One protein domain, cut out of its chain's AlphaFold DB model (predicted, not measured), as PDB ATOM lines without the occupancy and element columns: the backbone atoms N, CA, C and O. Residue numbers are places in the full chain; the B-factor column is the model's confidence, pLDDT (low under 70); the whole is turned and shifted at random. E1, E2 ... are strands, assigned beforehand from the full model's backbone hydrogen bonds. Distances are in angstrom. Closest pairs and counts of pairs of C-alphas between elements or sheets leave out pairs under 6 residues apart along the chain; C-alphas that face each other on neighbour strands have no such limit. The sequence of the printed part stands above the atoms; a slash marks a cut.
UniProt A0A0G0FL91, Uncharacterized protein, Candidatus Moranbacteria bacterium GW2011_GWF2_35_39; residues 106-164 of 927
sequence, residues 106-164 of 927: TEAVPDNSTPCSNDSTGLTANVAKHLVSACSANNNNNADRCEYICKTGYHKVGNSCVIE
ATOM      1  N   THR A 106     174.292 265.897 225.403       68.25
ATOM      2  CA  THR A 106     174.015 267.339 225.320       68.25
ATOM      3  C   THR A 106     173.757 267.774 223.872       68.25
ATOM      4  O   THR A 106     174.075 267.034 222.955       68.25
ATOM      5  N   GLU A 107     173.176 268.957 223.653       73.94
ATOM      6  CA  GLU A 107     172.727 269.477 222.336       73.94
ATOM      7  C   GLU A 107     171.400 268.897 221.801       73.94
ATOM      8  O   GLU A 107     170.820 267.962 222.366       73.94
ATOM      9  N   ALA A 108     170.845 269.543 220.768       71.69
ATOM     10  CA  ALA A 108     169.570 269.176 220.152       71.69
ATOM     11  C   ALA A 108     169.702 267.888 219.321       71.69
ATOM     12  O   ALA A 108     170.782 267.549 218.848       71.69
ATOM     13  N   VAL A 109     168.608 267.140 219.166       77.06
ATOM     14  CA  VAL A 109     168.595 265.941 218.313       77.06
ATOM     15  C   VAL A 109     168.697 266.383 216.847       77.06
ATOM     16  O   VAL A 109     167.884 267.219 216.452       77.06
ATOM     17  N   PRO A 110     169.638 265.852 216.040       79.56
ATOM     18  CA  PRO A 110     169.698 266.162 214.614       79.56
ATOM     19  C   PRO A 110     168.387 265.790 213.910       79.56
ATOM     20  O   PRO A 110     167.855 264.690 214.107       79.56
ATOM     21  N   ASP A 111     167.856 266.689 213.085       80.12
ATOM     22  CA  ASP A 111     166.596 266.461 212.375       80.12
ATOM     23  C   ASP A 111     166.681 265.222 211.465       80.12
ATOM     24  O   ASP A 111     167.710 264.937 210.854       80.12
ATOM     25  N   ASN A 112     165.581 264.467 211.384       83.62
ATOM     26  CA  ASN A 112     165.476 263.219 210.613       83.62
ATOM     27  C   ASN A 112     166.497 262.129 210.992       83.62
ATOM     28  O   ASN A 112     166.860 261.302 210.159       83.62
ATOM     29  N   SER A 113     166.906 262.076 212.264       86.88
ATOM     30  CA  SER A 113     167.806 261.046 212.800       86.88
ATOM     31  C   SER A 113     167.184 260.228 213.940       86.88
ATOM     32  O   SER A 113     166.170 260.610 214.535       86.88
ATOM     33  N   THR A 114     167.770 259.069 214.225       86.38
ATOM     34  CA  THR A 114     167.419 258.160 215.322       86.38
ATOM     35  C   THR A 114     168.665 257.799 216.125       86.38
ATOM     36  O   THR A 114     169.730 257.624 215.532       86.38
ATOM     37  N   PRO A 115     168.550 257.681 217.457       84.12
ATOM     38  CA  PRO A 115     169.689 257.382 218.313       84.12
ATOM     39  C   PRO A 115     170.204 255.958 218.086       84.12
ATOM     40  O   PRO A 115     169.419 255.031 217.866       84.12
ATOM     41  N   CYS A 116     171.515 255.780 218.207       81.00
ATOM     42  CA  CYS A 116     172.140 254.467 218.259       81.00
ATOM     43  C   CYS A 116     171.757 253.717 219.550       81.00
ATOM     44  O   CYS A 116     171.595 254.300 220.627       81.00
ATOM     45  N   SER A 117     171.548 252.402 219.439       73.31
ATOM     46  CA  SER A 117     171.046 251.582 220.550       73.31
ATOM     47  C   SER A 117     172.084 251.459 221.666       73.31
ATOM     48  O   SER A 117     173.236 251.135 221.404       73.31
ATOM     49  N   ASN A 118     171.654 251.670 222.913       64.56
ATOM     50  CA  ASN A 118     172.480 251.675 224.134       64.56
ATOM     51  C   ASN A 118     173.542 252.781 224.216       64.56
ATOM     52  O   ASN A 118     174.319 252.815 225.168       64.56
ATOM     53  N   ASP A 119     173.523 253.740 223.298       72.31
ATOM     54  CA  ASP A 119     174.621 254.694 223.157       72.31
ATOM     55  C   ASP A 119     174.496 255.950 224.044       72.31
ATOM     56  O   ASP A 119     175.390 256.784 224.160       72.31
ATOM     57  N   SER A 120     173.365 256.059 224.743       64.31
ATOM     58  CA  SER A 120     173.136 257.025 225.826       64.31
ATOM     59  C   SER A 120     173.386 256.426 227.216       64.31
ATOM     60  O   SER A 120     173.111 257.074 228.224       64.31
ATOM     61  N   THR A 121     173.895 255.190 227.287       61.84
ATOM     62  CA  THR A 121     174.077 254.449 228.542       61.84
ATOM     63  C   THR A 121     175.558 254.270 228.877       61.84
ATOM     64  O   THR A 121     176.398 254.115 227.997       61.84
ATOM     65  N   GLY A 122     175.905 254.327 230.166       59.03
ATOM     66  CA  GLY A 122     177.281 254.110 230.634       59.03
ATOM     67  C   GLY A 122     178.266 255.250 230.350       59.03
ATOM     68  O   GLY A 122     179.473 255.036 230.474       59.03
ATOM     69  N   LEU A 123     177.775 256.437 229.974       61.31
ATOM     70  CA  LEU A 123     178.572 257.652 229.787       61.31
ATOM     71  C   LEU A 123     179.410 257.956 231.041       61.31
ATOM     72  O   LEU A 123     178.935 257.772 232.157       61.31
ATOM     73  N   THR A 124     180.645 258.433 230.860       62.03
ATOM     74  CA  THR A 124     181.523 258.882 231.967       62.03
ATOM     75  C   THR A 124     181.840 260.388 231.919       62.03
ATOM     76  O   THR A 124     182.627 260.883 232.721       62.03
ATOM     77  N   ALA A 125     181.229 261.109 230.967       65.25
ATOM     78  CA  ALA A 125     181.242 262.562 230.770       65.25
ATOM     79  C   ALA A 125     180.011 262.978 229.931       65.25
ATOM     80  O   ALA A 125     179.446 262.142 229.226       65.25
ATOM     81  N   ASN A 126     179.591 264.251 229.973       70.25
ATOM     82  CA  ASN A 126     178.574 264.762 229.039       70.25
ATOM     83  C   ASN A 126     179.153 264.808 227.617       70.25
ATOM     84  O   ASN A 126     180.251 265.332 227.431       70.25
ATOM     85  N   VAL A 127     178.413 264.300 226.631       75.19
ATOM     86  CA  VAL A 127     178.864 264.201 225.230       75.19
ATOM     87  C   VAL A 127     177.830 264.851 224.313       75.19
ATOM     88  O   VAL A 127     176.632 264.625 224.473       75.19
ATOM     89  N   ALA A 128     178.262 265.688 223.368       77.88
ATOM     90  CA  ALA A 128     177.361 266.315 222.402       77.88
ATOM     91  C   ALA A 128     176.775 265.278 221.429       77.88
ATOM     92  O   ALA A 128     177.495 264.415 220.921       77.88
ATOM     93  N   LYS A 129     175.468 265.370 221.157       82.19
ATOM     94  CA  LYS A 129     174.793 264.536 220.156       82.19
ATOM     95  C   LYS A 129     175.357 264.852 218.778       82.19
ATOM     96  O   LYS A 129     175.321 266.005 218.358       82.19
ATOM     97  N   HIS A 130     175.830 263.845 218.060       81.12
ATOM     98  CA  HIS A 130     176.404 264.050 216.732       81.12
ATOM     99  C   HIS A 130     176.035 262.918 215.773       81.12
ATOM    100  O   HIS A 130     175.742 261.792 216.175       81.12
ATOM    101  N   LEU A 131     175.966 263.256 214.485       84.00
ATOM    102  CA  LEU A 131     175.425 262.381 213.453       84.00
ATOM    103  C   LEU A 131     176.533 261.510 212.839       84.00
ATOM    104  O   LEU A 131     177.560 262.027 212.396       84.00
ATOM    105  N   VAL A 132     176.320 260.199 212.735       84.00
ATOM    106  CA  VAL A 132     177.268 259.215 212.179       84.00
ATOM    107  C   VAL A 132     176.639 258.406 211.043       84.00
ATOM    108  O   VAL A 132     175.421 258.355 210.896       84.00
ATOM    109  N   SER A 133     177.472 257.837 210.167       77.31
ATOM    110  CA  SER A 133     177.012 257.056 209.004       77.31
ATOM    111  C   SER A 133     176.628 255.618 209.364       77.31
ATOM    112  O   SER A 133     175.846 255.000 208.652       77.31
ATOM    113  N   ALA A 134     177.161 255.095 210.466       79.69
ATOM    114  CA  ALA A 134     176.778 253.834 211.085       79.69
ATOM    115  C   ALA A 134     177.118 253.921 212.575       79.69
ATOM    116  O   ALA A 134     178.106 254.567 212.923       79.69
ATOM    117  N   CYS A 135     176.314 253.290 213.431       80.06
ATOM    118  CA  CYS A 135     176.595 253.243 214.864       80.06
ATOM    119  C   CYS A 135     177.924 252.527 215.113       80.06
ATOM    120  O   CYS A 135     178.170 251.453 214.552       80.06
ATOM    121  N   SER A 136     178.768 253.116 215.947       76.19
ATOM    122  CA  SER A 136     180.033 252.524 216.345       76.19
ATOM    123  C   SER A 136     179.810 251.236 217.159       76.19
ATOM    124  O   SER A 136     178.794 251.032 217.831       76.19
ATOM    125  N   ALA A 137     180.753 250.295 217.061       63.19
ATOM    126  CA  ALA A 137     180.705 249.075 217.856       63.19
ATOM    127  C   ALA A 137     181.066 249.424 219.302       63.19
ATOM    128  O   ALA A 137     182.223 249.736 219.565       63.19
ATOM    129  N   ASN A 138     180.063 249.356 220.183       58.72
ATOM    130  CA  ASN A 138     180.062 249.672 221.615       58.72
ATOM    131  C   ASN A 138     181.439 249.488 222.286       58.72
ATOM    132  O   ASN A 138     181.758 248.437 222.848       58.72
ATOM    133  N   ASN A 139     182.278 250.515 222.185       57.47
ATOM    134  CA  ASN A 139     183.579 250.564 222.816       57.47
ATOM    135  C   ASN A 139     183.443 251.516 224.014       57.47
ATOM    136  O   ASN A 139     182.599 252.408 224.052       57.47
ATOM    137  N   ASN A 140     184.204 251.290 225.079       56.81
ATOM    138  CA  ASN A 140     184.025 252.048 226.323       56.81
ATOM    139  C   ASN A 140     184.611 253.474 226.250       56.81
ATOM    140  O   ASN A 140     185.008 254.023 227.278       56.81
ATOM    141  N   ASN A 141     184.706 254.063 225.054       61.75
ATOM    142  CA  ASN A 141     185.207 255.409 224.827       61.75
ATOM    143  C   ASN A 141     184.033 256.385 224.666       61.75
ATOM    144  O   ASN A 141     183.175 256.203 223.813       61.75
ATOM    145  N   ASN A 142     184.001 257.459 225.461       59.12
ATOM    146  CA  ASN A 142     182.925 258.455 225.380       59.12
ATOM    147  C   ASN A 142     182.903 259.244 224.063       59.12
ATOM    148  O   ASN A 142     181.892 259.878 223.784       59.12
ATOM    149  N   ALA A 143     183.992 259.254 223.287       61.25
ATOM    150  CA  ALA A 143     184.028 259.938 221.993       61.25
ATOM    151  C   ALA A 143     183.090 259.299 220.953       61.25
ATOM    152  O   ALA A 143     182.636 260.000 220.056       61.25
ATOM    153  N   ASP A 144     182.769 258.015 221.133       66.62
ATOM    154  CA  ASP A 144     181.974 257.202 220.208       66.62
ATOM    155  C   ASP A 144     180.548 256.977 220.754       66.62
ATOM    156  O   ASP A 144     179.885 256.011 220.401       66.62
ATOM    157  N   ARG A 145     180.100 257.848 221.678       74.88
ATOM    158  CA  ARG A 145     178.791 257.781 222.343       74.88
ATOM    159  C   ARG A 145     177.936 259.010 222.053       74.88
ATOM    160  O   ARG A 145     178.455 260.071 221.709       74.88
ATOM    161  N   CYS A 146     176.623 258.908 222.267       82.44
ATOM    162  CA  CYS A 146     175.627 259.911 221.868       82.44
ATOM    163  C   CYS A 146     175.481 260.095 220.346       82.44
ATOM    164  O   CYS A 146     175.126 261.180 219.871       82.44
ATOM    165  N   GLU A 147     175.700 259.022 219.596       86.12
ATOM    166  CA  GLU A 147     175.610 258.934 218.149       86.12
ATOM    167  C   GLU A 147     174.159 258.813 217.656       86.12
ATOM    168  O   GLU A 147     173.309 258.116 218.225       86.12
ATOM    169  N   TYR A 148     173.877 259.502 216.553       87.69
ATOM    170  CA  TYR A 148     172.609 259.424 215.833       87.69
ATOM    171  C   TYR A 148     172.877 259.007 214.391       87.69
ATOM    172  O   TYR A 148     173.804 259.502 213.756       87.69
ATOM    173  N   ILE A 149     172.036 258.134 213.852       86.81
ATOM    174  CA  ILE A 149     172.040 257.764 212.434       86.81
ATOM    175  C   ILE A 149     170.805 258.335 211.755       86.81
ATOM    176  O   ILE A 149     169.777 258.551 212.396       86.81
ATOM    177  N   CYS A 150     170.884 258.587 210.457       85.31
ATOM    178  CA  CYS A 150     169.726 259.063 209.716       85.31
ATOM    179  C   CYS A 150     168.589 258.036 209.719       85.31
ATOM    180  O   CYS A 150     168.820 256.831 209.625       85.31
ATOM    181  N   LYS A 151     167.351 258.526 209.863       84.44
ATOM    182  CA  LYS A 151     166.142 257.705 209.749       84.44
ATOM    183  C   LYS A 151     166.089 257.081 208.358       84.44
ATOM    184  O   LYS A 151     166.544 257.680 207.387       84.44
ATOM    185  N   THR A 152     165.474 255.907 208.259       77.06
ATOM    186  CA  THR A 152     165.237 255.208 206.989       77.06
ATOM    187  C   THR A 152     164.665 256.160 205.927       77.06
ATOM    188  O   THR A 152     163.693 256.865 206.194       77.06
ATOM    189  N   GLY A 153     165.295 256.202 204.746       66.31
ATOM    190  CA  GLY A 153     164.994 257.149 203.661       66.31
ATOM    191  C   GLY A 153     165.902 258.385 203.610       66.31
ATOM    192  O   GLY A 153     165.821 259.143 202.650       66.31
ATOM    193  N   TYR A 154     166.779 258.585 204.601       74.69
ATOM    194  CA  TYR A 154     167.755 259.674 204.641       74.69
ATOM    195  C   TYR A 154     169.186 259.125 204.787       74.69
ATOM    196  O   TYR A 154     169.410 258.196 205.561       74.69
ATOM    197  N   HIS A 155     170.171 259.722 204.111       78.44
ATOM    198  CA  HIS A 155     171.600 259.436 204.285       78.44
ATOM    199  C   HIS A 155     172.347 260.657 204.846       78.44
ATOM    200  O   HIS A 155     171.890 261.800 204.753       78.44
ATOM    201  N   LYS A 156     173.493 260.416 205.486       81.88
ATOM    202  CA  LYS A 156     174.293 261.462 206.134       81.88
ATOM    203  C   LYS A 156     175.096 262.253 205.094       81.88
ATOM    204  O   LYS A 156     175.939 261.681 204.409       81.88
ATOM    205  N   VAL A 157     174.926 263.576 205.076       75.88
ATOM    206  CA  VAL A 157     175.787 264.524 204.346       75.88
ATOM    207  C   VAL A 157     176.220 265.624 205.315       75.88
ATOM    208  O   VAL A 157     175.403 266.394 205.816       75.88
ATOM    209  N   GLY A 158     177.514 265.681 205.642       75.62
ATOM    210  CA  GLY A 158     178.006 266.566 206.703       75.62
ATOM    211  C   GLY A 158     177.411 266.198 208.070       75.62
ATOM    212  O   GLY A 158     177.520 265.048 208.487       75.62
ATOM    213  N   ASN A 159     176.786 267.158 208.761       74.06
ATOM    214  CA  ASN A 159     176.112 266.943 210.053       74.06
ATOM    215  C   ASN A 159     174.571 266.928 209.927       74.06
ATOM    216  O   ASN A 159     173.864 267.288 210.867       74.06
ATOM    217  N   SER A 160     174.040 266.568 208.752       76.25
ATOM    218  CA  SER A 160     172.599 266.575 208.459       76.25
ATOM    219  C   SER A 160     172.153 265.319 207.704       76.25
ATOM    220  O   SER A 160     172.929 264.711 206.966       76.25
ATOM    221  N   CYS A 161     170.888 264.942 207.894       84.50
ATOM    222  CA  CYS A 161     170.239 263.832 207.201       84.50
ATOM    223  C   CYS A 161     169.442 264.345 206.005       84.50
ATOM    224  O   CYS A 161     168.538 265.165 206.174       84.50
ATOM    225  N   VAL A 162     169.755 263.848 204.809       76.75
ATOM    226  CA  VAL A 162     169.129 264.259 203.541       76.75
ATOM    227  C   VAL A 162     168.486 263.060 202.840       76.75
ATOM    228  O   VAL A 162     168.999 261.954 202.943       76.75
ATOM    229  N   ILE A 163     167.353 263.254 202.159       71.06
ATOM    230  CA  ILE A 163     166.607 262.184 201.469       71.06
ATOM    231  C   ILE A 163     167.316 261.821 200.162       71.06
ATOM    232  O   ILE A 163     167.645 262.724 199.392       71.06
ATOM    233  N   GLU A 164     167.514 260.530 199.879       55.12
ATOM    234  CA  GLU A 164     167.761 260.113 198.492       55.12
ATOM    235  C   GLU A 164     166.451 260.223 197.717       55.12
ATOM    236  O   GLU A 164     165.453 259.596 198.073       55.12
TER     237      GLU A 164
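What this domain is: This is residues 106 to 164 of the 927 residues of an uncharacterized protein of Candidatus Moranbacteria bacterium GW2011_GWF2_35_39 (UniProt A0A0G0FL91). With little regular structure, the domain is two small hairpins, E1 with E2 and E3 with E4, one after the other along an elongated body, and a wide loop, residues 116 to 146, that makes the end away from E3 and E4. The loop folds back beside E2, where residues 130 to 131 pair parallel with 147 to 148. The 59 printed residues, all strand by class, have 15 in four named strands, E1 to E4, in two antiparallel sheets; the whole is compact, radius of gyration of the C-alphas 11.2 A, spans 36 by 22 by 16 A.

How they stand to each other: E1, residues 113 to 115, and E2, residues 147 to 150, form an antiparallel hairpin at 143 degrees, N 114 and O 149 within hydrogen-bond range at 2.8 A. E3, residues 154 to 157, and E4, residues 160 to 163, form another at 135 degrees, N 155 and O 162 at 2.8 A. The closest C-alphas of E2 and E4, Cys 150 and Cys 161, are 5.4 A apart.

Where its parts are: E1 begins at C-alpha 113, (167.806, 261.046, 212.800). E2 measures 10.3 A from first to last C-alpha, E4 10.2 A, ending at C-alpha 163, (166.607, 262.184, 201.469).

The domain as a whole: The printed part has no cut. The link E1 to E2 is long. Residues 120 to 125 and 137 to 144 are among 18 under pLDDT 70.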